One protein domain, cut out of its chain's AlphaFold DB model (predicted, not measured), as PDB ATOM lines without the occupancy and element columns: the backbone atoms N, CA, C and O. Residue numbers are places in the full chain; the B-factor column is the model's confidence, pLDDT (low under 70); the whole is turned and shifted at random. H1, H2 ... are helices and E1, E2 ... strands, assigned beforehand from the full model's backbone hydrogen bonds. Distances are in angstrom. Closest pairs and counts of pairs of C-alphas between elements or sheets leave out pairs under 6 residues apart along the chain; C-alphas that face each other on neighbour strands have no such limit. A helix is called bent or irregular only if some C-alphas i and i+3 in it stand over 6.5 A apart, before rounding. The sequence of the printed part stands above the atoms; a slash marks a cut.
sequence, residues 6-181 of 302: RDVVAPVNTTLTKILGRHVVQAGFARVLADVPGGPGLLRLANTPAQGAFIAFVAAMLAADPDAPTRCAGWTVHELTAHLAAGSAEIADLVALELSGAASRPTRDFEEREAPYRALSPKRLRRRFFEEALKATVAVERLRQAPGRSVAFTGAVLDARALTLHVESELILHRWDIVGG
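Overview. This is residues 6 to 181 of the 302 residues of the protein "MDMPI_N domain-containing protein" of Mycobacterium lentiflavum (UniProt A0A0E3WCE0). Three long helices, H5, H7 and H8, make a loose bundle, H5 and H7 side by side over much of their length and H8 running the opposite way beside them. H1 and H2 pack on H7, H4 packs on H8, H3 folds back from H4, and H6 packs on H5; the small hairpin E1 E2 lies by the end of H5 and the beginning of H8. The printed part has 176 residues, with eight named helices and two named strands in the order H1 H2 H3 H4 H5 H6 H7 E1 E2 H8, E1 and E2 making an antiparallel sheet; the class is mostly helix. The whole is compact and rounded, with a radius of gyration of the C-alphas of 15.6 A and spans of 42 by 35 by 32 A.

Along the chain. H1, residues 6 to 20, begins at C-alpha 6 (-15.794, -50.330, -34.188) and is 20.8 A long. H2 is residues 23 to 35, H3 residues 39 to 45 and H4 residues 51 to 63. H5, residues 77 to 100, starts at C-alpha 77 (-41.764, -31.157, -16.334) and is 34.7 A long. H6, residues 110 to 118, is only just irregular: C-alphas 113 and 116 are 7.0 A apart. H7, residues 122 to 144, is 32.5 A long. E1 is residues 151 to 153 and E2 residues 156 to 158. H8, residues 160 to 179, is 28.6 A long and ends at C-alpha 179 (-32.450, -26.657, -15.902).

Arrangement. H7 is the hub, touching five helices. With residues 134 to 141 it touches H1, closest at C-alphas 17 and 138, 5.7 A; with 126 to 135 it touches H2, closest at C-alphas 30 and 130, 5.0 A. H5 and H7 touch at a shallow tilt of 31 degrees, the same way, closest at C-alphas 85 and 129, 4.4 A. H7 touches H8 closest at C-alphas 144 and 160, 5.0 A, opposite ways. H5 and H8 only just touch, with 3 pairs of C-alphas within 8 A, closest at C-alphas 77 and 178, 6.8 A. H4 touches H8, closest at C-alphas 57 and 175, 4.9 A, and forms a helical hairpin with H3. H6 touches H5, closest at C-alphas 82 and 117, 5.0 A. In the hairpin E1 and E2, N 153 and O 156 are 2.8 A apart, within hydrogen-bond range. Every O i to N i+4 pair is within range in H2, H4, H5, H7 and H8; H1 has 9 of 11, H6 3 of 5, and H3 0 of 3 but 4 of 4 O i to N i+3 pairs.

Size, cuts and confidence. The C-alphas of Asp 7 and Gly 74, the two farthest apart, are 46.5 A apart. The printed part has no cut. The link from H4 to H5, residues 64 to 76, is long. Residues 6 to 14 and 45 to 47 have pLDDT under 70; the mean of the printed part is 89.7.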
ATOM      1  N   ARG A   6     -14.556 -50.077 -33.426       38.72
ATOM      2  CA  ARG A   6     -15.794 -50.330 -34.188       38.72
ATOM      3  C   ARG A   6     -16.150 -51.817 -34.335       38.72
ATOM      4  O   ARG A   6     -17.334 -52.140 -34.277       38.72
ATOM      5  N   ASP A   7     -15.165 -52.701 -34.469       36.44
ATOM      6  CA  ASP A   7     -15.357 -54.138 -34.718       36.44
ATOM      7  C   ASP A   7     -15.862 -54.884 -33.469       36.44
ATOM      8  O   ASP A   7     -16.507 -55.924 -33.579       36.44
ATOM      9  N   VAL A   8     -15.632 -54.326 -32.273       43.38
ATOM     10  CA  VAL A   8     -16.107 -54.879 -30.989       43.38
ATOM     11  C   VAL A   8     -17.452 -54.275 -30.558       43.38
ATOM     12  O   VAL A   8     -18.258 -54.951 -29.922       43.38
ATOM     13  N   VAL A   9     -17.747 -53.025 -30.936       47.47
ATOM     14  CA  VAL A   9     -18.988 -52.330 -30.538       47.47
ATOM     15  C   VAL A   9     -20.218 -52.821 -31.318       47.47
ATOM     16  O   VAL A   9     -21.302 -52.945 -30.746       47.47
ATOM     17  N   ALA A  10     -20.080 -53.169 -32.603       54.66
ATOM     18  CA  ALA A  10     -21.215 -53.624 -33.419       54.66
ATOM     19  C   ALA A  10     -21.859 -54.961 -32.949       54.66
ATOM     20  O   ALA A  10     -23.095 -55.041 -32.890       54.66
ATOM     21  N   PRO A  11     -21.090 -55.997 -32.544       56.75
ATOM     22  CA  PRO A  11     -21.646 -57.237 -31.987       56.75
ATOM     23  C   PRO A  11     -22.375 -57.047 -30.648       56.75
ATOM     24  O   PRO A  11     -23.405 -57.687 -30.400       56.75
ATOM     25  N   VAL A  12     -21.870 -56.146 -29.795       57.25
ATOM     26  CA  VAL A  12     -22.474 -55.827 -28.492       57.25
ATOM     27  C   VAL A  12     -23.830 -55.160 -28.693       57.25
ATOM     28  O   VAL A  12     -24.820 -55.631 -28.134       57.25
ATOM     29  N   ASN A  13     -23.918 -54.162 -29.577       63.28
ATOM     30  CA  ASN A  13     -25.179 -53.476 -29.872       63.28
ATOM     31  C   ASN A  13     -26.227 -54.422 -30.467       63.28
ATOM     32  O   ASN A  13     -27.394 -54.372 -30.085       63.28
ATOM     33  N   THR A  14     -25.820 -55.355 -31.332       69.62
ATOM     34  CA  THR A  14     -26.735 -56.358 -31.905       69.62
ATOM     35  C   THR A  14     -27.311 -57.284 -30.831       69.62
ATOM     36  O   THR A  14     -28.510 -57.572 -30.814       69.62
ATOM     37  N   THR A  15     -26.470 -57.747 -29.905       74.75
ATOM     38  CA  THR A  15     -26.883 -58.647 -28.819       74.75
ATOM     39  C   THR A  15     -27.774 -57.927 -27.812       74.75
ATOM     40  O   THR A  15     -28.838 -58.435 -27.452       74.75
ATOM     41  N   LEU A  16     -27.393 -56.707 -27.426       73.50
ATOM     42  CA  LEU A  16     -28.175 -55.855 -26.538       73.50
ATOM     43  C   LEU A  16     -29.546 -55.542 -27.149       73.50
ATOM     44  O   LEU A  16     -30.558 -55.673 -26.473       73.50
ATOM     45  N   THR A  17     -29.603 -55.247 -28.449       75.31
ATOM     46  CA  THR A  17     -30.855 -54.992 -29.186       75.31
ATOM     47  C   THR A  17     -31.759 -56.216 -29.239       75.31
ATOM     48  O   THR A  17     -32.976 -56.088 -29.129       75.31
ATOM     49  N   LYS A  18     -31.204 -57.428 -29.364       78.88
ATOM     50  CA  LYS A  18     -31.998 -58.668 -29.292       78.88
ATOM     51  C   LYS A  18     -32.580 -58.894 -27.897       78.88
ATOM     52  O   LYS A  18     -33.736 -59.297 -27.781       78.88
ATOM     53  N   ILE A  19     -31.795 -58.633 -26.850       80.50
ATOM     54  CA  ILE A  19     -32.226 -58.767 -25.452       80.50
ATOM     55  C   ILE A  19     -33.292 -57.718 -25.122       80.50
ATOM     56  O   ILE A  19     -34.390 -58.068 -24.690       80.50
ATOM     57  N   LEU A  20     -32.998 -56.448 -25.405       80.31
ATOM     58  CA  LEU A  20     -33.909 -55.321 -25.235       80.31
ATOM     59  C   LEU A  20     -35.084 -55.365 -26.209       80.31
ATOM     60  O   LEU A  20     -36.070 -54.696 -25.974       80.31
ATOM     61  N   GLY A  21     -35.044 -56.154 -27.279       77.62
ATOM     62  CA  GLY A  21     -36.185 -56.337 -28.177       77.62
ATOM     63  C   GLY A  21     -37.329 -57.150 -27.565       77.62
ATOM     64  O   GLY A  21     -38.394 -57.248 -28.170       77.62
ATOM     65  N   ARG A  22     -37.125 -57.753 -26.386       83.00
ATOM     66  CA  ARG A  22     -38.152 -58.510 -25.664       83.00
ATOM     67  C   ARG A  22     -38.923 -57.581 -24.730       83.00
ATOM     68  O   ARG A  22     -38.353 -57.058 -23.776       83.00
ATOM     69  N   HIS A  23     -40.235 -57.467 -24.930       78.75
ATOM     70  CA  HIS A  23     -41.108 -56.581 -24.146       78.75
ATOM     71  C   HIS A  23     -40.977 -56.772 -22.622       78.75
ATOM     72  O   HIS A  23     -40.897 -55.803 -21.873       78.75
ATOM     73  N   VAL A  24     -40.887 -58.020 -22.147       78.81
ATOM     74  CA  VAL A  24     -40.721 -58.324 -20.710       78.81
ATOM     75  C   VAL A  24     -39.401 -57.770 -20.160       78.81
ATOM     76  O   VAL A  24     -39.359 -57.269 -19.039       78.81
ATOM     77  N   VAL A  25     -38.329 -57.819 -20.958       80.94
ATOM     78  CA  VAL A  25     -37.021 -57.275 -20.571       80.94
ATOM     79  C   VAL A  25     -37.068 -55.750 -20.546       80.94
ATOM     80  O   VAL A  25     -36.572 -55.163 -19.590       80.94
ATOM     81  N   GLN A  26     -37.710 -55.113 -21.534       80.31
ATOM     82  CA  GLN A  26     -37.892 -53.655 -21.562       80.31
ATOM     83  C   GLN A  26     -38.661 -53.159 -20.341       80.31
ATOM     84  O   GLN A  26     -38.188 -52.255 -19.666       80.31
ATOM     85  N   ALA A  27     -39.797 -53.780 -20.016       79.81
ATOM     86  CA  ALA A  27     -40.599 -53.404 -18.853       79.81
ATOM     87  C   ALA A  27     -39.822 -53.588 -17.537       79.81
ATOM     88  O   ALA A  27     -39.883 -52.742 -16.642       79.81
ATOM     89  N   GLY A  28     -39.042 -54.670 -17.424       81.81
ATOM     90  CA  GLY A  28     -38.152 -54.898 -16.284       81.81
ATOM     91  C   GLY A  28     -37.074 -53.817 -16.156       81.81
ATOM     92  O   GLY A  28     -36.924 -53.225 -15.088       81.81
ATOM     93  N   PHE A  29     -36.367 -53.515 -17.248       85.12
ATOM     94  CA  PHE A  29     -35.347 -52.464 -17.284       85.12
ATOM     95  C   PHE A  29     -35.938 -51.086 -16.997       85.12
ATOM     96  O   PHE A  29     -35.410 -50.368 -16.158       85.12
ATOM     97  N   ALA A  30     -37.057 -50.731 -17.626       82.50
ATOM     98  CA  ALA A  30     -37.730 -49.459 -17.405       82.50
ATOM     99  C   ALA A  30     -38.149 -49.281 -15.943       82.50
ATOM    100  O   ALA A  30     -37.973 -48.206 -15.375       82.50
ATOM    101  N   ARG A  31     -38.623 -50.351 -15.291       81.19
ATOM    102  CA  ARG A  31     -38.919 -50.331 -13.856       81.19
ATOM    103  C   ARG A  31     -37.668 -50.072 -13.016       81.19
ATOM    104  O   ARG A  31     -37.726 -49.268 -12.092       81.19
ATOM    105  N   VAL A  32     -36.549 -50.723 -13.337       85.44
ATOM    106  CA  VAL A  32     -35.270 -50.483 -12.650       85.44
ATOM    107  C   VAL A  32     -34.816 -49.035 -12.840       85.44
ATOM    108  O   VAL A  32     -34.487 -48.369 -11.866       85.44
ATOM    109  N   LEU A  33     -34.856 -48.523 -14.069       84.44
ATOM    110  CA  LEU A  33     -34.465 -47.147 -14.384       84.44
ATOM    111  C   LEU A  33     -35.346 -46.107 -13.678       84.44
ATOM    112  O   LEU A  33     -34.836 -45.079 -13.241       84.44
ATOM    113  N   ALA A  34     -36.647 -46.380 -13.550       81.69
ATOM    114  CA  ALA A  34     -37.609 -45.456 -12.958       81.69
ATOM    115  C   ALA A  34     -37.634 -45.474 -11.424       81.69
ATOM    116  O   ALA A  34     -37.830 -44.427 -10.810       81.69
ATOM    117  N   ASP A  35     -37.509 -46.652 -10.809       85.62
ATOM    118  CA  ASP A  35     -37.813 -46.829  -9.384       85.62
ATOM    119  C   ASP A  35     -36.581 -47.112  -8.511       85.62
ATOM    120  O   ASP A  35     -36.676 -46.996  -7.289       85.62
ATOM    121  N   VAL A  36     -35.448 -47.526  -9.090       84.00
ATOM    122  CA  VAL A  36     -34.263 -47.916  -8.310       84.00
ATOM    123  C   VAL A  36     -33.294 -46.734  -8.212       84.00
ATOM    124  O   VAL A  36     -32.853 -46.228  -9.248       84.00
ATOM    125  N   PRO A  37     -32.903 -46.302  -6.997       80.69
ATOM    126  CA  PRO A  37     -31.865 -45.290  -6.822       80.69
ATOM    127  C   PRO A  37     -30.583 -45.672  -7.569       80.69
ATOM    128  O   PRO A  37     -30.078 -46.784  -7.429       80.69
ATOM    129  N   GLY A  38     -30.066 -44.762  -8.397       80.75
ATOM    130  CA  GLY A  38     -28.894 -45.024  -9.241       80.75
ATOM    131  C   GLY A  38     -29.163 -45.893 -10.479       80.75
ATOM    132  O   GLY A  38     -28.250 -46.074 -11.283       80.75
ATOM    133  N   GLY A  39     -30.397 -46.361 -10.693       79.00
ATOM    134  CA  GLY A  39     -30.823 -47.119 -11.874       79.00
ATOM    135  C   GLY A  39     -30.393 -46.484 -13.203       79.00
ATOM    136  O   GLY A  39     -29.780 -47.181 -14.012       79.00
ATOM    137  N   PRO A  40     -30.582 -45.167 -13.424       80.12
ATOM    138  CA  PRO A  40     -30.099 -44.489 -14.630       80.12
ATOM    139  C   PRO A  40     -28.590 -44.620 -14.882       80.12
ATOM    140  O   PRO A  40     -28.146 -44.561 -16.026       80.12
ATOM    141  N   GLY A  41     -27.777 -44.859 -13.849       75.69
ATOM    142  CA  GLY A  41     -26.347 -45.130 -14.002       75.69
ATOM    143  C   GLY A  41     -26.055 -46.382 -14.837       75.69
ATOM    144  O   GLY A  41     -25.035 -46.424 -15.527       75.69
ATOM    145  N   LEU A  42     -26.972 -47.357 -14.863       78.50
ATOM    146  CA  LEU A  42     -26.855 -48.575 -15.671       78.50
ATOM    147  C   LEU A  42     -26.876 -48.289 -17.176       78.50
ATOM    148  O   LEU A  42     -26.312 -49.059 -17.950       78.50
ATOM    149  N   LEU A  43     -27.456 -47.162 -17.602       73.38
ATOM    150  CA  LEU A  43     -27.483 -46.759 -19.011       73.38
ATOM    151  C   LEU A  43     -26.079 -46.543 -19.570       73.38
ATOM    152  O   LEU A  43     -25.873 -46.741 -20.765       73.38
ATOM    153  N   ARG A  44     -25.094 -46.216 -18.715       74.44
ATOM    154  CA  ARG A  44     -23.680 -46.086 -19.104       74.44
ATOM    155  C   ARG A  44     -23.120 -47.372 -19.715       74.44
ATOM    156  O   ARG A  44     -22.241 -47.303 -20.566       74.44
ATOM    157  N   LEU A  45     -23.664 -48.526 -19.333       69.56
ATOM    158  CA  LEU A  45     -23.223 -49.840 -19.804       69.56
ATOM    159  C   LEU A  45     -23.771 -50.199 -21.193       69.56
ATOM    160  O   LEU A  45     -23.224 -51.075 -21.853       69.56
ATOM    161  N   ALA A  46     -24.847 -49.542 -21.635       64.19
ATOM    162  CA  ALA A  46     -25.569 -49.899 -22.854       64.19
ATOM    163  C   ALA A  46     -25.067 -49.181 -24.122       64.19
ATOM    164  O   ALA A  46     -25.483 -49.556 -25.212       64.19
ATOM    165  N   ASN A  47     -24.202 -48.164 -23.980       68.69
ATOM    166  CA  ASN A  47     -23.666 -47.325 -25.067       68.69
ATOM    167  C   ASN A  47     -24.713 -46.977 -26.144       68.69
ATOM    168  O   ASN A  47     -24.500 -47.175 -27.343       68.69
ATOM    169  N   THR A  48     -25.891 -46.534 -25.701       71.06
ATOM    170  CA  THR A  48     -27.014 -46.261 -26.596       71.06
ATOM    171  C   THR A  48     -26.726 -45.043 -27.479       71.06
ATOM    172  O   THR A  48     -25.983 -44.140 -27.081       71.06
ATOM    173  N   PRO A  49     -27.338 -44.950 -28.669       73.88
ATOM    174  CA  PRO A  49     -27.390 -43.688 -29.401       73.88
ATOM    175  C   PRO A  49     -27.899 -42.557 -28.484       73.88
ATOM    176  O   PRO A  49     -28.739 -42.800 -27.617       73.88
ATOM    177  N   ALA A  50     -27.341 -41.347 -28.615       87.00
ATOM    178  CA  ALA A  50     -27.654 -40.185 -27.770       87.00
ATOM    179  C   ALA A  50     -27.456 -40.377 -26.242       87.00
ATOM    180  O   ALA A  50     -27.997 -39.607 -25.448       87.00
ATOM    181  N   GLN A  51     -26.667 -41.370 -25.795       88.75
ATOM    182  CA  GLN A  51     -26.507 -41.721 -24.371       88.75
ATOM    183  C   GLN A  51     -26.179 -40.524 -23.467       88.75
ATOM    184  O   GLN A  51     -26.751 -40.406 -22.382       88.75
ATOM    185  N   GLY A  52     -25.264 -39.644 -23.890       91.06
ATOM    186  CA  GLY A  52     -24.872 -38.469 -23.107       91.06
ATOM    187  C   GLY A  52     -26.052 -37.534 -22.833       91.06
ATOM    188  O   GLY A  52     -26.315 -37.203 -21.675       91.06
ATOM    189  N   ALA A  53     -26.801 -37.185 -23.883       95.38
ATOM    190  CA  ALA A  53     -28.008 -36.367 -23.788       95.38
ATOM    191  C   ALA A  53     -29.086 -37.052 -22.938       95.38
ATOM    192  O   ALA A  53     -29.650 -36.430 -22.040       95.38
ATOM    193  N   PHE A  54     -29.308 -38.355 -23.141       94.06
ATOM    194  CA  PHE A  54     -30.308 -39.117 -22.396       94.06
ATOM    195  C   PHE A  54     -30.014 -39.163 -20.891       94.06
ATOM    196  O   PHE A  54     -30.893 -38.882 -20.082       94.06
ATOM    197  N   ILE A  55     -28.771 -39.457 -20.494       93.38
ATOM    198  CA  ILE A  55     -28.368 -39.462 -19.078       93.38
ATOM    199  C   ILE A  55     -28.536 -38.069 -18.466       93.38
ATOM    200  O   ILE A  55     -29.051 -37.946 -17.354       93.38
ATOM    201  N   ALA A  56     -28.101 -37.029 -19.179       95.69
ATOM    202  CA  ALA A  56     -28.169 -35.656 -18.698       95.69
ATOM    203  C   ALA A  56     -29.621 -35.170 -18.537       95.69
ATOM    204  O   ALA A  56     -29.929 -34.511 -17.542       95.69
ATOM    205  N   PHE A  57     -30.501 -35.519 -19.478       97.00
ATOM    206  CA  PHE A  57     -31.934 -35.243 -19.408       97.00
ATOM    207  C   PHE A  57     -32.597 -36.007 -18.257       97.00
ATOM    208  O   PHE A  57     -33.262 -35.400 -17.425       97.00
ATOM    209  N   VAL A  58     -32.367 -37.321 -18.147       95.69
ATOM    210  CA  VAL A  58     -32.954 -38.154 -17.084       95.69
ATOM    211  C   VAL A  58     -32.564 -37.646 -15.699       95.69
ATOM    212  O   VAL A  58     -33.408 -37.598 -14.807       95.69
ATOM    213  N   ALA A  59     -31.306 -37.237 -15.511       95.31
ATOM    214  CA  ALA A  59     -30.862 -36.647 -14.253       95.31
ATOM    215  C   ALA A  59     -31.645 -35.365 -13.915       95.31
ATOM    216  O   ALA A  59     -32.107 -35.224 -12.786       95.31
ATOM    217  N   ALA A  60     -31.844 -34.472 -14.892       97.75
ATOM    218  CA  ALA A  60     -32.637 -33.253 -14.724       97.75
ATOM    219  C   ALA A  60     -34.118 -33.553 -14.426       97.75
ATOM    220  O   ALA A  60     -34.661 -33.059 -13.442       97.75
ATOM    221  N   MET A  61     -34.749 -34.416 -15.226       97.38
ATOM    222  CA  MET A  61     -36.154 -34.820 -15.090       97.38
ATOM    223  C   MET A  61     -36.448 -35.477 -13.733       97.38
ATOM    224  O   MET A  61     -37.505 -35.255 -13.146       97.38
ATOM    225  N   LEU A  62     -35.536 -36.314 -13.225       95.44
ATOM    226  CA  LEU A  62     -35.721 -36.986 -11.935       95.44
ATOM    227  C   LEU A  62     -35.473 -36.065 -10.737       95.44
ATOM    228  O   LEU A  62     -36.064 -36.301  -9.683       95.44
ATOM    229  N   ALA A  63     -34.609 -35.059 -10.886       96.69
ATOM    230  CA  ALA A  63     -34.316 -34.085  -9.839       96.69
ATOM    231  C   ALA A  63     -35.394 -32.995  -9.715       96.69
ATOM    232  O   ALA A  63     -35.541 -32.412  -8.642       96.69
ATOM    233  N   ALA A  64     -36.129 -32.716 -10.792       97.88
ATOM    234  CA  ALA A  64     -37.164 -31.692 -10.814       97.88
ATOM    235  C   ALA A  64     -38.519 -32.195 -10.277       97.88
ATOM    236  O   ALA A  64     -38.872 -33.377 -10.387       97.88
ATOM    237  N   ASP A  65     -39.291 -31.264  -9.714       98.06
ATOM    238  CA  ASP A  65     -40.705 -31.474  -9.399       98.06
ATOM    239  C   ASP A  65     -41.493 -31.643 -10.717       98.06
ATOM    240  O   ASP A  65     -41.329 -30.807 -11.610       98.06
ATOM    241  N   PRO A  66     -42.310 -32.704 -10.887       98.31
ATOM    242  CA  PRO A  66     -43.159 -32.877 -12.067       98.31
ATOM    243  C   PRO A  66     -44.028 -31.661 -12.407       98.31
ATOM    244  O   PRO A  66     -44.249 -31.411 -13.589       98.31
ATOM    245  N   ASP A  67     -44.476 -30.908 -11.402       98.25
ATOM    246  CA  ASP A  67     -45.365 -29.757 -11.582       98.25
ATOM    247  C   ASP A  67     -44.588 -28.436 -11.757       98.25
ATOM    248  O   ASP A  67     -45.186 -27.377 -11.962       98.25
ATOM    249  N   ALA A  68     -43.247 -28.464 -11.695       98.19
ATOM    250  CA  ALA A  68     -42.436 -27.268 -11.896       98.19
ATOM    251  C   ALA A  68     -42.573 -26.739 -13.334       98.19
ATOM    252  O   ALA A  68     -42.510 -27.529 -14.285       98.19
ATOM    253  N   PRO A  69     -42.699 -25.410 -13.516       97.69
ATOM    254  CA  PRO A  69     -42.718 -24.805 -14.839       97.69
ATOM    255  C   PRO A  69     -41.359 -24.945 -15.528       97.69
ATOM    256  O   PRO A  69     -40.306 -24.969 -14.884       97.69
ATOM    257  N   THR A  70     -41.385 -24.984 -16.854       96.50
ATOM    258  CA  THR A  70     -40.197 -25.102 -17.708       96.50
ATOM    259  C   THR A  70     -40.034 -23.842 -18.563       96.50
ATOM    260  O   THR A  70     -40.854 -22.921 -18.509       96.50
ATOM    261  N   ARG A  71     -38.961 -23.759 -19.357       94.31
ATOM    262  CA  ARG A  71     -38.772 -22.658 -20.324       94.31
ATOM    263  C   ARG A  71     -39.563 -22.845 -21.618       94.31
ATOM    264  O   ARG A  71     -39.720 -21.867 -22.352       94.31
ATOM    265  N   CYS A  72     -40.105 -24.038 -21.868       91.06
ATOM    266  CA  CYS A  72     -41.177 -24.194 -22.839       91.06
ATOM    267  C   CYS A  72     -42.456 -23.627 -22.203       91.06
ATOM    268  O   CYS A  72     -42.969 -24.134 -21.205       91.06
ATOM    269  N   ALA A  73     -42.910 -22.483 -22.716       87.62
ATOM    270  CA  ALA A  73     -43.959 -21.702 -22.072       87.62
ATOM    271  C   ALA A  73     -45.265 -22.501 -21.959       87.62
ATOM    272  O   ALA A  73     -45.748 -23.062 -22.938       87.62
ATOM    273  N   GLY A  74     -45.848 -22.513 -20.758       90.06
ATOM    274  CA  GLY A  74     -47.070 -23.263 -20.469       90.06
ATOM    275  C   GLY A  74     -46.853 -24.750 -20.199       90.06
ATOM    276  O   GLY A  74     -47.839 -25.436 -19.978       90.06
ATOM    277  N   TRP A  75     -45.603 -25.231 -20.201       95.00
ATOM    278  CA  TRP A  75     -45.284 -26.633 -19.959       95.00
ATOM    279  C   TRP A  75     -44.582 -26.837 -18.621       95.00
ATOM    280  O   TRP A  75     -43.613 -26.152 -18.274       95.00
ATOM    281  N   THR A  76     -45.049 -27.842 -17.904       98.19
ATOM    282  CA  THR A  76     -44.448 -28.443 -16.719       98.19
ATOM    283  C   THR A  76     -43.448 -29.534 -17.104       98.19
ATOM    284  O   THR A  76     -43.405 -30.010 -18.244       98.19
ATOM    285  N   VAL A  77     -42.643 -29.989 -16.141       98.50
ATOM    286  CA  VAL A  77     -41.764 -31.157 -16.334       98.50
ATOM    287  C   VAL A  77     -42.578 -32.403 -16.702       98.50
ATOM    288  O   VAL A  77     -42.120 -33.232 -17.494       98.50
ATOM    289  N   HIS A  78     -43.794 -32.541 -16.165       98.44
ATOM    290  CA  HIS A  78     -44.730 -33.610 -16.510       98.44
ATOM    291  C   HIS A  78     -45.137 -33.563 -17.986       98.44
ATOM    292  O   HIS A  78     -45.046 -34.581 -18.669       98.44
ATOM    293  N   GLU A  79     -45.508 -32.391 -18.505       98.06
ATOM    294  CA  GLU A  79     -45.871 -32.212 -19.919       98.06
ATOM    295  C   GLU A  79     -44.686 -32.482 -20.854       98.06
ATOM    296  O   GLU A  79     -44.828 -33.264 -21.794       98.06
ATOM    297  N   LEU A  80     -43.488 -31.973 -20.536       97.69
ATOM    298  CA  LEU A  80     -42.265 -32.292 -21.293       97.69
ATOM    299  C   LEU A  80     -41.962 -33.797 -21.307       97.69
ATOM    300  O   LEU A  80     -41.578 -34.363 -22.330       97.69
ATOM    301  N   THR A  81     -42.143 -34.472 -20.170       98.31
ATOM    302  CA  THR A  81     -41.920 -35.923 -20.085       98.31
ATOM    303  C   THR A  81     -42.951 -36.690 -20.920       98.31
ATOM    304  O   THR A  81     -42.610 -37.696 -21.545       98.31
ATOM    305  N   ALA A  82     -44.205 -36.229 -20.947       98.25
ATOM    306  CA  ALA A  82     -45.276 -36.819 -21.746       98.25
ATOM    307  C   ALA A  82     -45.002 -36.682 -23.242       98.25
ATOM    308  O   ALA A  82     -45.108 -37.674 -23.962       98.25
ATOM    309  N   HIS A  83     -44.567 -35.501 -23.675       97.50
ATOM    310  CA  HIS A  83     -44.145 -35.238 -25.044       97.50
ATOM    311  C   HIS A  83     -43.020 -36.172 -25.495       97.50
ATOM    312  O   HIS A  83     -43.164 -36.886 -26.486       97.50
ATOM    313  N   LEU A  84     -41.938 -36.271 -24.718       97.75
ATOM    314  CA  LEU A  84     -40.805 -37.133 -25.066       97.75
ATOM    315  C   LEU A  84     -41.165 -38.628 -25.064       97.75
ATOM    316  O   LEU A  84     -40.664 -39.391 -25.896       97.75
ATOM    317  N   ALA A  85     -42.041 -39.064 -24.154       97.94
ATOM    318  CA  ALA A  85     -42.560 -40.432 -24.154       97.94
ATOM    319  C   ALA A  85     -43.400 -40.709 -25.412       97.94
ATOM    320  O   ALA A  85     -43.206 -41.733 -26.070       97.94
ATOM    321  N   ALA A  86     -44.286 -39.780 -25.774       97.88
ATOM    322  CA  ALA A  86     -45.137 -39.883 -26.949       97.88
ATOM    323  C   ALA A  86     -44.334 -39.869 -28.256       97.88
ATOM    324  O   ALA A  86     -44.552 -40.724 -29.113       97.88
ATOM    325  N   GLY A  87     -43.366 -38.958 -28.390       96.31
ATOM    326  CA  GLY A  87     -42.454 -38.899 -29.533       96.31
ATOM    327  C   GLY A  87     -41.635 -40.182 -29.682       96.31
ATOM    328  O   GLY A  87     -41.531 -40.728 -30.779       96.31
ATOM    329  N   SER A  88     -41.139 -40.738 -28.571       97.06
ATOM    330  CA  SER A  88     -40.425 -42.022 -28.579       97.06
ATOM    331  C   SER A  88     -41.311 -43.178 -29.062       97.06
ATOM    332  O   SER A  88     -40.884 -43.977 -29.899       97.06
ATOM    333  N   ALA A  89     -42.553 -43.257 -28.575       97.69
ATOM    334  CA  ALA A  89     -43.511 -44.268 -29.019       97.69
ATOM    335  C   ALA A  89     -43.827 -44.127 -30.515       97.69
ATOM    336  O   ALA A  89     -43.836 -45.112 -31.250       97.69
ATOM    337  N   GLU A  90     -44.018 -42.895 -30.984       97.81
ATOM    338  CA  GLU A  90     -44.315 -42.600 -32.381       97.81
ATOM    339  C   GLU A  90     -43.162 -42.978 -33.320       97.81
ATOM    340  O   GLU A  90     -43.396 -43.610 -34.351       97.81
ATOM    341  N   ILE A  91     -41.914 -42.682 -32.938       97.00
ATOM    342  CA  ILE A  91     -40.721 -43.133 -33.668       97.00
ATOM    343  C   ILE A  91     -40.686 -44.663 -33.736       97.00
ATOM    344  O   ILE A  91     -40.468 -45.228 -34.810       97.00
ATOM    345  N   ALA A  92     -40.905 -45.347 -32.608       96.81
ATOM    346  CA  ALA A  92     -40.878 -46.805 -32.566       96.81
ATOM    347  C   ALA A  92     -41.941 -47.428 -33.488       96.81
ATOM    348  O   ALA A  92     -41.629 -48.363 -34.232       96.81
ATOM    349  N   ASP A  93     -43.159 -46.885 -33.476       97.88
ATOM    350  CA  ASP A  93     -44.278 -47.343 -34.301       97.88
ATOM    351  C   ASP A  93     -44.009 -47.128 -35.800       97.88
ATOM    352  O   ASP A  93     -44.172 -48.054 -36.598       97.88
ATOM    353  N   LEU A  94     -43.562 -45.932 -36.202       97.88
ATOM    354  CA  LEU A  94     -43.289 -45.604 -37.608       97.88
ATOM    355  C   LEU A  94     -42.152 -46.451 -38.185       97.88
ATOM    356  O   LEU A  94     -42.254 -46.963 -39.300       97.88
ATOM    357  N   VAL A  95     -41.091 -46.665 -37.405       97.56
ATOM    358  CA  VAL A  95     -39.988 -47.548 -37.800       97.56
ATOM    359  C   VAL A  95     -40.444 -49.001 -37.897       97.56
ATOM    360  O   VAL A  95     -40.032 -49.709 -38.816       97.56
ATOM    361  N   ALA A  96     -41.303 -49.468 -36.987       96.62
ATOM    362  CA  ALA A  96     -41.843 -50.819 -37.065       96.62
ATOM    363  C   ALA A  96     -42.659 -51.034 -38.351       96.62
ATOM    364  O   ALA A  96     -42.447 -52.043 -39.023       96.62
ATOM    365  N   LEU A  97     -43.522 -50.076 -38.715       97.50
ATOM    366  CA  LEU A  97     -44.310 -50.117 -39.954       97.50
ATOM    367  C   LEU A  97     -43.415 -50.188 -41.199       97.50
ATOM    368  O   LEU A  97     -43.612 -51.062 -42.049       97.50
ATOM    369  N   GLU A  98     -42.402 -49.320 -41.273       97.38
ATOM    370  CA  GLU A  98     -41.443 -49.281 -42.383       97.38
ATOM    371  C   GLU A  98     -40.691 -50.611 -42.530       97.38
ATOM    372  O   GLU A  98     -40.613 -51.197 -43.617       97.38
ATOM    373  N   LEU A  99     -40.172 -51.145 -41.421       96.25
ATOM    374  CA  LEU A  99     -39.400 -52.387 -41.428       96.25
ATOM    375  C   LEU A  99     -40.251 -53.622 -41.738       96.25
ATOM    376  O   LEU A  99     -39.730 -54.564 -42.335       96.25
ATOM    377  N   SER A 100     -41.540 -53.629 -41.385       96.81
ATOM    378  CA  SER A 100     -42.460 -54.708 -41.766       96.81
ATOM    379  C   SER A 100     -42.989 -54.592 -43.199       96.81
ATOM    380  O   SER A 100     -43.682 -55.499 -43.652       96.81
ATOM    381  N   GLY A 101     -42.704 -53.491 -43.905       96.06
ATOM    382  CA  GLY A 101     -43.297 -53.206 -45.216       96.06
ATOM    383  C   GLY A 101     -44.806 -52.951 -45.149       96.06
ATOM    384  O   GLY A 101     -45.511 -53.174 -46.130       96.06
ATOM    385  N   ALA A 102     -45.306 -52.533 -43.984       95.19
ATOM    386  CA  ALA A 102     -46.698 -52.138 -43.831       95.19
ATOM    387  C   ALA A 102     -46.935 -50.780 -44.511       95.19
ATOM    388  O   ALA A 102     -45.992 -50.054 -44.831       95.19
ATOM    389  N   ALA A 103     -48.203 -50.427 -44.729       91.69
ATOM    390  CA  ALA A 103     -48.545 -49.127 -45.293       91.69
ATOM    391  C   ALA A 103     -48.032 -47.997 -44.385       91.69
ATOM    392  O   ALA A 103     -48.274 -48.004 -43.175       91.69
ATOM    393  N   SER A 104     -47.344 -47.016 -44.976       90.38
ATOM    394  CA  SER A 104     -46.924 -45.814 -44.261       90.38
ATOM    395  C   SER A 104     -48.140 -45.005 -43.821       90.38
ATOM    396  O   SER A 104     -49.124 -44.901 -44.557       90.38
ATOM    397  N   ARG A 105     -48.033 -44.347 -42.669       94.38
ATOM    398  CA  ARG A 105     -49.003 -43.359 -42.192       94.38
ATOM    399  C   ARG A 105     -48.285 -42.048 -41.862       94.38
ATOM    400  O   ARG A 105     -47.090 -42.096 -41.564       94.38
ATOM    401  N   PRO A 106     -48.978 -40.898 -41.894       93.06
ATOM    402  CA  PRO A 106     -48.416 -39.673 -41.347       93.06
ATOM    403  C   PRO A 106     -48.134 -39.830 -39.848       93.06
ATOM    404  O   PRO A 106     -48.705 -40.692 -39.165       93.06
ATOM    405  N   THR A 107     -47.257 -38.966 -39.349       94.12
ATOM    406  CA  THR A 107     -47.091 -38.768 -37.912       94.12
ATOM    407  C   THR A 107     -48.408 -38.300 -37.308       94.12
ATOM    408  O   THR A 107     -49.067 -37.431 -37.882       94.12
ATOM    409  N   ARG A 108     -48.799 -38.904 -36.185       94.25
ATOM    410  CA  ARG A 108     -49.990 -38.494 -35.430       94.25
ATOM    411  C   ARG A 108     -49.852 -37.049 -34.969       94.25
ATOM    412  O   ARG A 108     -48.742 -36.585 -34.694       94.25
ATOM    413  N   ASP A 109     -50.977 -36.352 -34.867       91.00
ATOM    414  CA  ASP A 109     -50.969 -35.001 -34.317       91.00
ATOM    415  C   ASP A 109     -50.560 -34.999 -32.828       91.00
ATOM    416  O   ASP A 109     -50.412 -36.044 -32.183       91.00
ATOM    417  N   PHE A 110     -50.284 -33.810 -32.290       87.88
ATOM    418  CA  PHE A 110     -49.835 -33.657 -30.905       87.88
ATOM    419  C   PHE A 110     -50.857 -34.156 -29.892       87.88
ATOM    420  O   PHE A 110     -50.492 -34.875 -28.965       87.88
ATOM    421  N   GLU A 111     -52.126 -33.792 -30.060       90.06
ATOM    422  CA  GLU A 111     -53.156 -34.141 -29.088       90.06
ATOM    423  C   GLU A 111     -53.366 -35.656 -29.055       90.06
ATOM    424  O   GLU A 111     -53.327 -36.267 -27.987       90.06
ATOM    425  N   GLU A 112     -53.487 -36.278 -30.227       93.50
ATOM    426  CA  GLU A 112     -53.628 -37.719 -30.391       93.50
ATOM    427  C   GLU A 112     -52.441 -38.469 -29.773       93.50
ATOM    428  O   GLU A 112     -52.640 -39.453 -29.050       93.50
ATOM    429  N   ARG A 113     -51.202 -38.020 -30.032       94.88
ATOM    430  CA  ARG A 113     -50.008 -38.723 -29.541       94.88
ATOM    431  C   ARG A 113     -49.779 -38.514 -28.041       94.88
ATOM    432  O   ARG A 113     -49.387 -39.462 -27.361       94.88
ATOM    433  N   GLU A 114     -49.993 -37.307 -27.515       96.12
ATOM    434  CA  GLU A 114     -49.560 -36.922 -26.163       96.12
ATOM    435  C   GLU A 114     -50.630 -37.087 -25.089       96.12
ATOM    436  O   GLU A 114     -50.285 -37.397 -23.943       96.12
ATOM    437  N   ALA A 115     -51.915 -36.917 -25.422       96.38
ATOM    438  CA  ALA A 115     -53.001 -36.994 -24.444       96.38
ATOM    439  C   ALA A 115     -52.969 -38.277 -23.588       96.38
ATOM    440  O   ALA A 115     -53.113 -38.173 -22.362       96.38
ATOM    441  N   PRO A 116     -52.689 -39.478 -24.148       97.81
ATOM    442  CA  PRO A 116     -52.586 -40.698 -23.348       97.81
ATOM    443  C   PRO A 116     -51.478 -40.654 -22.288       97.81
ATOM    444  O   PRO A 116     -51.604 -41.300 -21.246       97.81
ATOM    445  N   TYR A 117     -50.395 -39.916 -22.544       98.31
ATOM    446  CA  TYR A 117     -49.252 -39.791 -21.640       98.31
ATOM    447  C   TYR A 117     -49.457 -38.679 -20.615       98.31
ATOM    448  O   TYR A 117     -49.175 -38.898 -19.436       98.31
ATOM    449  N   ARG A 118     -50.020 -37.532 -21.020       97.50
ATOM    450  CA  ARG A 118     -50.351 -36.428 -20.100       97.50
ATOM    451  C   ARG A 118     -51.335 -36.862 -19.015       97.50
ATOM    452  O   ARG A 118     -51.182 -36.466 -17.864       97.50
ATOM    453  N   ALA A 119     -52.277 -37.748 -19.346       97.94
ATOM    454  CA  ALA A 119     -53.256 -38.298 -18.405       97.94
ATOM    455  C   ALA A 119     -52.671 -39.260 -17.345       97.94
ATOM    456  O   ALA A 119     -53.373 -39.669 -16.415       97.94
ATOM    457  N   LEU A 120     -51.410 -39.685 -17.474       98.25
ATOM    458  CA  LEU A 120     -50.768 -40.554 -16.488       98.25
ATOM    459  C   LEU A 120     -50.367 -39.759 -15.243       98.25
ATOM    460  O   LEU A 120     -50.057 -38.581 -15.318       98.25
ATOM    461  N   SER A 121     -50.285 -40.419 -14.085       98.25
ATOM    462  CA  SER A 121     -49.633 -39.809 -12.920       98.25
ATOM    463  C   SER A 121     -48.118 -39.702 -13.139       98.25
ATOM    464  O   SER A 121     -47.564 -40.566 -13.830       98.25
ATOM    465  N   PRO A 122     -47.406 -38.757 -12.493       97.50
ATOM    466  CA  PRO A 122     -45.968 -38.565 -12.709       97.50
ATOM    467  C   PRO A 122     -45.136 -39.848 -12.584       97.50
ATOM    468  O   PRO A 122     -44.276 -40.146 -13.411       97.50
ATOM    469  N   LYS A 123     -45.442 -40.694 -11.591       95.69
ATOM    470  CA  LYS A 123     -44.764 -41.987 -11.410       95.69
ATOM    471  C   LYS A 123     -45.010 -42.957 -12.570       95.69
ATOM    472  O   LYS A 123     -44.089 -43.650 -13.000       95.69
ATOM    473  N   ARG A 124     -46.252 -43.049 -13.058       97.38
ATOM    474  CA  ARG A 124     -46.600 -43.917 -14.197       97.38
ATOM    475  C   ARG A 124     -45.992 -43.381 -15.485       97.38
ATOM    476  O   ARG A 124     -45.485 -44.176 -16.270       97.38
ATOM    477  N   LEU A 125     -46.003 -42.063 -15.660       98.06
ATOM    478  CA  LEU A 125     -45.417 -41.406 -16.813       98.06
ATOM    479  C   LEU A 125     -43.907 -41.646 -16.892       98.06
ATOM    480  O   LEU A 125     -43.432 -42.079 -17.932       98.06
ATOM    481  N   ARG A 126     -43.163 -41.489 -15.789       95.56
ATOM    482  CA  ARG A 126     -41.716 -41.780 -15.758       95.56
ATOM    483  C   ARG A 126     -41.395 -43.199 -16.224       95.56
ATOM    484  O   ARG A 126     -40.502 -43.394 -17.040       95.56
ATOM    485  N   ARG A 127     -42.145 -44.199 -15.746       93.75
ATOM    486  CA  ARG A 127     -41.981 -45.589 -16.207       93.75
ATOM    487  C   ARG A 127     -42.255 -45.721 -17.701       93.75
ATOM    488  O   ARG A 127     -41.450 -46.322 -18.404       93.75
ATOM    489  N   ARG A 128     -43.354 -45.127 -18.181       96.81
ATOM    490  CA  ARG A 128     -43.696 -45.134 -19.606       96.81
ATOM    491  C   ARG A 128     -42.634 -44.459 -20.462       96.81
ATOM    492  O   ARG A 128     -42.246 -45.040 -21.461       96.81
ATOM    493  N   PHE A 129     -42.098 -43.318 -20.042       96.25
ATOM    494  CA  PHE A 129     -40.997 -42.654 -20.734       96.25
ATOM    495  C   PHE A 129     -39.811 -43.602 -20.958       96.25
ATOM    496  O   PHE A 129     -39.353 -43.743 -22.087       96.25
ATOM    497  N   PHE A 130     -39.355 -44.325 -19.926       93.38
ATOM    498  CA  PHE A 130     -38.261 -45.288 -20.100       93.38
ATOM    499  C   PHE A 130     -38.634 -46.469 -21.004       93.38
ATOM    500  O   PHE A 130     -37.797 -46.911 -21.788       93.38
ATOM    501  N   GLU A 131     -39.860 -46.990 -20.912       91.50
ATOM    502  CA  GLU A 131     -40.331 -48.060 -21.802       91.50
ATOM    503  C   GLU A 131     -40.307 -47.611 -23.269       91.50
ATOM    504  O   GLU A 131     -39.735 -48.305 -24.112       91.50
ATOM    505  N   GLU A 132     -40.876 -46.444 -23.567       95.75
ATOM    506  CA  GLU A 132     -40.962 -45.920 -24.930       95.75
ATOM    507  C   GLU A 132     -39.593 -45.483 -25.465       95.75
ATOM    508  O   GLU A 132     -39.256 -45.808 -26.603       95.75
ATOM    509  N   ALA A 133     -38.736 -44.870 -24.644       92.94
ATOM    510  CA  ALA A 133     -37.369 -44.525 -25.040       92.94
ATOM    511  C   ALA A 133     -36.524 -45.770 -25.378       92.94
ATOM    512  O   ALA A 133     -35.758 -45.775 -26.350       92.94
ATOM    513  N   LEU A 134     -36.676 -46.863 -24.617       89.12
ATOM    514  CA  LEU A 134     -36.009 -48.136 -24.915       89.12
ATOM    515  C   LEU A 134     -36.538 -48.763 -26.211       89.12
ATOM    516  O   LEU A 134     -35.747 -49.277 -27.006       89.12
ATOM    517  N   LYS A 135     -37.852 -48.706 -26.457       91.00
ATOM    518  CA  LYS A 135     -38.444 -49.168 -27.721       91.00
ATOM    519  C   LYS A 135     -37.940 -48.357 -28.908       91.00
ATOM    520  O   LYS A 135     -37.504 -48.965 -29.883       91.00
ATOM    521  N   ALA A 136     -37.929 -47.029 -28.807       93.94
ATOM    522  CA  ALA A 136     -37.401 -46.139 -29.838       93.94
ATOM    523  C   ALA A 136     -35.932 -46.454 -30.138       93.94
ATOM    524  O   ALA A 136     -35.561 -46.633 -31.296       93.94
ATOM    525  N   THR A 137     -35.113 -46.639 -29.098       89.88
ATOM    526  CA  THR A 137     -33.698 -47.025 -29.238       89.88
ATOM    527  C   THR A 137     -33.539 -48.329 -30.024       89.88
ATOM    528  O   THR A 137     -32.753 -48.402 -30.969       89.88
ATOM    529  N   VAL A 138     -34.306 -49.364 -29.666       89.38
ATOM    530  CA  VAL A 138     -34.291 -50.654 -30.374       89.38
ATOM    531  C   VAL A 138     -34.771 -50.502 -31.817       89.38
ATOM    532  O   VAL A 138     -34.203 -51.121 -32.716       89.38
ATOM    533  N   ALA A 139     -35.809 -49.700 -32.054       93.50
ATOM    534  CA  ALA A 139     -36.355 -49.468 -33.382       93.50
ATOM    535  C   ALA A 139     -35.333 -48.764 -34.288       93.50
ATOM    536  O   ALA A 139     -35.024 -49.277 -35.362       93.50
ATOM    537  N   VAL A 140     -34.729 -47.666 -33.829       93.69
ATOM    538  CA  VAL A 140     -33.689 -46.927 -34.565       93.69
ATOM    539  C   VAL A 140     -32.483 -47.818 -34.871       93.69
ATOM    540  O   VAL A 140     -31.951 -47.784 -35.980       93.69
ATOM    541  N   GLU A 141     -32.073 -48.676 -33.936       91.06
ATOM    542  CA  GLU A 141     -30.988 -49.627 -34.177       91.06
ATOM    543  C   GLU A 141     -31.351 -50.677 -35.239       91.06
ATOM    544  O   GLU A 141     -30.522 -51.010 -36.085       91.06
ATOM    545  N   ARG A 142     -32.597 -51.163 -35.257       92.25
ATOM    546  CA  ARG A 142     -33.081 -52.042 -36.333       92.25
ATOM    547  C   ARG A 142     -33.136 -51.317 -37.675       92.25
ATOM    548  O   ARG A 142     -32.749 -51.904 -38.680       92.25
ATOM    549  N   LEU A 143     -33.550 -50.050 -37.695       94.88
ATOM    550  CA  LEU A 143     -33.524 -49.229 -38.906       94.88
ATOM    551  C   LEU A 143     -32.092 -49.069 -39.428       94.88
ATOM    552  O   LEU A 143     -31.851 -49.220 -40.620       94.88
ATOM    553  N   ARG A 144     -31.116 -48.865 -38.535       93.94
ATOM    554  CA  ARG A 144     -29.689 -48.787 -38.892       93.94
ATOM    555  C   ARG A 144     -29.171 -50.070 -39.549       93.94
ATOM    556  O   ARG A 144     -28.253 -50.011 -40.362       93.94
ATOM    557  N   GLN A 145     -29.750 -51.217 -39.199       92.44
ATOM    558  CA  GLN A 145     -29.428 -52.529 -39.772       92.44
ATOM    559  C   GLN A 145     -30.138 -52.801 -41.109       92.44
ATOM    560  O   GLN A 145     -29.867 -53.829 -41.728       92.44
ATOM    561  N   ALA A 146     -31.006 -51.896 -41.572       93.88
ATOM    562  CA  ALA A 146     -31.712 -51.977 -42.847       93.88
ATOM    563  C   ALA A 146     -31.292 -50.807 -43.769       93.88
ATOM    564  O   ALA A 146     -31.970 -49.779 -43.816       93.88
ATOM    565  N   PRO A 147     -30.160 -50.924 -44.494       90.62
ATOM    566  CA  PRO A 147     -29.618 -49.835 -45.304       90.62
ATOM    567  C   PRO A 147     -30.610 -49.308 -46.345       90.62
ATOM    568  O   PRO A 147     -31.333 -50.077 -46.975       90.62
ATOM    569  N   GLY A 148     -30.615 -47.988 -46.545       94.88
ATOM    570  CA  GLY A 148     -31.483 -47.315 -47.517       94.88
ATOM    571  C   GLY A 148     -32.931 -47.114 -47.059       94.88
ATOM    572  O   GLY A 148     -33.712 -46.523 -47.797       94.88
ATOM    573  N   ARG A 149     -33.296 -47.572 -45.856       96.88
ATOM    574  CA  ARG A 149     -34.617 -47.332 -45.265       96.88
ATOM    575  C   ARG A 149     -34.647 -46.005 -44.507       96.88
ATOM    576  O   ARG A 149     -33.663 -45.605 -43.885       96.88
ATOM    577  N   SER A 150     -35.801 -45.350 -44.537       97.06
ATOM    578  CA  SER A 150     -36.072 -44.094 -43.832       97.06
ATOM    579  C   SER A 150     -37.544 -44.034 -43.439       97.06
ATOM    580  O   SER A 150     -38.357 -44.772 -43.991       97.06
ATOM    581  N   VAL A 151     -37.887 -43.176 -42.483       96.25
ATOM    582  CA  VAL A 151     -39.275 -42.951 -42.066       96.25
ATOM    583  C   VAL A 151     -39.641 -41.485 -42.213       96.25
ATOM    584  O   VAL A 151     -38.808 -40.609 -41.994       96.25
ATOM    585  N   ALA A 152     -40.897 -41.213 -42.557       94.81
ATOM    586  CA  ALA A 152     -41.450 -39.874 -42.436       94.81
ATOM    587  C   ALA A 152     -41.816 -39.621 -40.967       94.81
ATOM    588  O   ALA A 152     -42.676 -40.311 -40.421       94.81
ATOM    589  N   PHE A 153     -41.174 -38.643 -40.338       93.81
ATOM    590  CA  PHE A 153     -41.472 -38.181 -38.989       93.81
ATOM    591  C   PHE A 153     -41.694 -36.675 -39.035       93.81
ATOM    592  O   PHE A 153     -40.834 -35.953 -39.535       93.81
ATOM    593  N   THR A 154     -42.886 -36.239 -38.620       90.06
ATOM    594  CA  THR A 154     -43.347 -34.844 -38.694       90.06
ATOM    595  C   THR A 154     -43.049 -34.228 -40.062       90.06
ATOM    596  O   THR A 154     -42.567 -33.120 -40.179       90.06
ATOM    597  N   GLY A 155     -43.277 -34.964 -41.155       87.38
ATOM    598  CA  GLY A 155     -43.023 -34.488 -42.523       87.38
ATOM    599  C   GLY A 155     -41.558 -34.498 -42.987       87.38
ATOM    600  O   GLY A 155     -41.333 -34.438 -44.197       87.38
ATOM    601  N   ALA A 156     -40.585 -34.648 -42.087       91.19
ATOM    602  CA  ALA A 156     -39.184 -34.858 -42.435       91.19
ATOM    603  C   ALA A 156     -38.911 -36.345 -42.723       91.19
ATOM    604  O   ALA A 156     -39.432 -37.230 -42.047       91.19
ATOM    605  N   VAL A 157     -38.084 -36.639 -43.728       94.25
ATOM    606  CA  VAL A 157     -37.665 -38.016 -44.043       94.25
ATOM    607  C   VAL A 157     -36.344 -38.301 -43.344       94.25
ATOM    608  O   VAL A 157     -35.322 -37.703 -43.678       94.25
ATOM    609  N   LEU A 158     -36.367 -39.214 -42.377       95.50
ATOM    610  CA  LEU A 158     -35.249 -39.475 -41.478       95.50
ATOM    611  C   LEU A 158     -34.773 -40.923 -41.607       95.50
ATOM    612  O   LEU A 158     -35.535 -41.872 -41.409       95.50
ATOM    613  N   ASP A 159     -33.490 -41.104 -41.911       96.12
ATOM    614  CA  ASP A 159     -32.816 -42.389 -41.731       96.12
ATOM    615  C   ASP A 159     -32.460 -42.620 -40.245       96.12
ATOM    616  O   ASP A 159     -32.713 -41.783 -39.374       96.12
ATOM    617  N   ALA A 160     -31.845 -43.760 -39.925       95.44
ATOM    618  CA  ALA A 160     -31.480 -44.079 -38.542       95.44
ATOM    619  C   ALA A 160     -30.494 -43.079 -37.908       95.44
ATOM    620  O   ALA A 160     -30.534 -42.849 -36.695       95.44
ATOM    621  N   ARG A 161     -29.598 -42.485 -38.707       94.44
ATOM    622  CA  ARG A 161     -28.634 -41.493 -38.224       94.44
ATOM    623  C   ARG A 161     -29.344 -40.172 -37.932       94.44
ATOM    624  O   ARG A 161     -29.096 -39.593 -36.878       94.44
ATOM    625  N   ALA A 162     -30.217 -39.728 -38.829       94.94
ATOM    626  CA  ALA A 162     -31.009 -38.516 -38.671       94.94
ATOM    627  C   ALA A 162     -31.984 -38.630 -37.489       94.94
ATOM    628  O   ALA A 162     -32.047 -37.718 -36.671       94.94
ATOM    629  N   LEU A 163     -32.654 -39.778 -37.315       95.56
ATOM    630  CA  LEU A 163     -33.495 -40.044 -36.140       95.56
ATOM    631  C   LEU A 163     -32.703 -40.012 -34.832       95.56
ATOM    632  O   LEU A 163     -33.156 -39.427 -33.854       95.56
ATOM    633  N   THR A 164     -31.511 -40.617 -34.809       95.75
ATOM    634  CA  THR A 164     -30.639 -40.568 -33.625       95.75
ATOM    635  C   THR A 164     -30.303 -39.127 -33.253       95.75
ATOM    636  O   THR A 164     -30.395 -38.763 -32.084       95.75
ATOM    637  N   LEU A 165     -29.913 -38.315 -34.241       95.75
ATOM    638  CA  LEU A 165     -29.537 -36.921 -34.017       95.75
ATOM    639  C   LEU A 165     -30.741 -36.063 -33.613       95.75
ATOM    640  O   LEU A 165     -30.599 -35.187 -32.766       95.75
ATOM    641  N   HIS A 166     -31.925 -36.353 -34.153       95.81
ATOM    642  CA  HIS A 166     -33.160 -35.703 -33.740       95.81
ATOM    643  C   HIS A 166     -33.487 -35.995 -32.275       95.81
ATOM    644  O   HIS A 166     -33.628 -35.056 -31.502       95.81
ATOM    645  N   VAL A 167     -33.487 -37.267 -31.860       95.81
ATOM    646  CA  VAL A 167     -33.693 -37.643 -30.450       95.81
ATOM    647  C   VAL A 167     -32.625 -37.019 -29.542       95.81
ATOM    648  O   VAL A 167     -32.942 -36.555 -28.450       95.81
ATOM    649  N   GLU A 168     -31.361 -36.969 -29.979       97.44
ATOM    650  CA  GLU A 168     -30.287 -36.275 -29.250       97.44
ATOM    651  C   GLU A 168     -30.611 -34.783 -29.070       97.44
ATOM    652  O   GLU A 168     -30.501 -34.266 -27.959       97.44
ATOM    653  N   SER A 169     -31.053 -34.114 -30.138       96.94
ATOM    654  CA  SER A 169     -31.421 -32.697 -30.129       96.94
ATOM    655  C   SER A 169     -32.599 -32.404 -29.196       96.94
ATOM    656  O   SER A 169     -32.499 -31.481 -28.391       96.94
ATOM    657  N   GLU A 170     -33.664 -33.207 -29.252       96.75
ATOM    658  CA  GLU A 170     -34.844 -33.108 -28.375       96.75
ATOM    659  C   GLU A 170     -34.461 -33.216 -26.891       96.75
ATOM    660  O   GLU A 170     -34.828 -32.386 -26.059       96.75
ATOM    661  N   LEU A 171     -33.641 -34.214 -26.544       97.75
ATOM    662  CA  LEU A 171     -33.185 -34.427 -25.168       97.75
ATOM    663  C   LEU A 171     -32.312 -33.272 -24.661       97.75
ATOM    664  O   LEU A 171     -32.405 -32.900 -23.490       97.75
ATOM    665  N   ILE A 172     -31.455 -32.710 -25.519       98.12
ATOM    666  CA  ILE A 172     -30.612 -31.556 -25.179       98.12
ATOM    667  C   ILE A 172     -31.476 -30.313 -24.950       98.12
ATOM    668  O   ILE A 172     -31.313 -29.643 -23.926       98.12
ATOM    669  N   LEU A 173     -32.396 -30.022 -25.873       97.44
ATOM    670  CA  LEU A 173     -33.286 -28.866 -25.798       97.44
ATOM    671  C   LEU A 173     -34.160 -28.930 -24.546       97.44
ATOM    672  O   LEU A 173     -34.146 -28.009 -23.733       97.44
ATOM    673  N   HIS A 174     -34.852 -30.044 -24.327       98.06
ATOM    674  CA  HIS A 174     -35.771 -30.161 -23.201       98.06
ATOM    675  C   HIS A 174     -35.067 -30.320 -21.856       98.06
ATOM    676  O   HIS A 174     -35.616 -29.947 -20.819       98.06
ATOM    677  N   ARG A 175     -33.807 -30.770 -21.838       98.00
ATOM    678  CA  ARG A 175     -32.978 -30.615 -20.640       98.00
ATOM    679  C   ARG A 175     -32.763 -29.134 -20.329       98.00
ATOM    680  O   ARG A 175     -32.933 -28.743 -19.175       98.00
ATOM    681  N   TRP A 176     -32.397 -28.323 -21.322       98.06
ATOM    682  CA  TRP A 176     -32.273 -26.876 -21.140       98.06
ATOM    683  C   TRP A 176     -33.608 -26.246 -20.725       98.06
ATOM    684  O   TRP A 176     -33.611 -25.370 -19.860       98.06
ATOM    685  N   ASP A 177     -34.744 -26.735 -21.227       97.88
ATOM    686  CA  ASP A 177     -36.053 -26.241 -20.788       97.88
ATOM    687  C   ASP A 177     -36.274 -26.451 -19.278       97.88
ATOM    688  O   ASP A 177     -36.821 -25.566 -18.614       97.88
ATOM    689  N   ILE A 178     -35.776 -27.558 -18.714       97.88
ATOM    690  CA  ILE A 178     -35.855 -27.866 -17.277       97.88
ATOM    691  C   ILE A 178     -34.824 -27.056 -16.472       97.88
ATOM    692  O   ILE A 178     -35.188 -26.313 -15.561       97.88
ATOM    693  N   VAL A 179     -33.527 -27.176 -16.781       97.31
ATOM    694  CA  VAL A 179     -32.450 -26.657 -15.902       97.31
ATOM    695  C   VAL A 179     -31.845 -25.330 -16.353       97.31
ATOM    696  O   VAL A 179     -31.173 -24.660 -15.574       97.31
ATOM    697  N   GLY A 180     -32.096 -24.911 -17.590       95.44
ATOM    698  CA  GLY A 180     -31.529 -23.705 -18.180       95.44
ATOM    699  C   GLY A 180     -30.103 -23.875 -18.693       95.44
ATOM    700  O   GLY A 180     -29.662 -24.969 -19.054       95.44
ATOM    701  N   GLY A 181     -29.393 -22.746 -18.758       95.00
ATOM    702  CA  GLY A 181     -28.064 -22.608 -19.353       95.00
ATOM    703  C   GLY A 181     -26.910 -23.025 -18.442       95.00
ATOM    704  O   GLY A 181     -25.932 -22.294 -18.351       95.00
TER     705      GLY A 181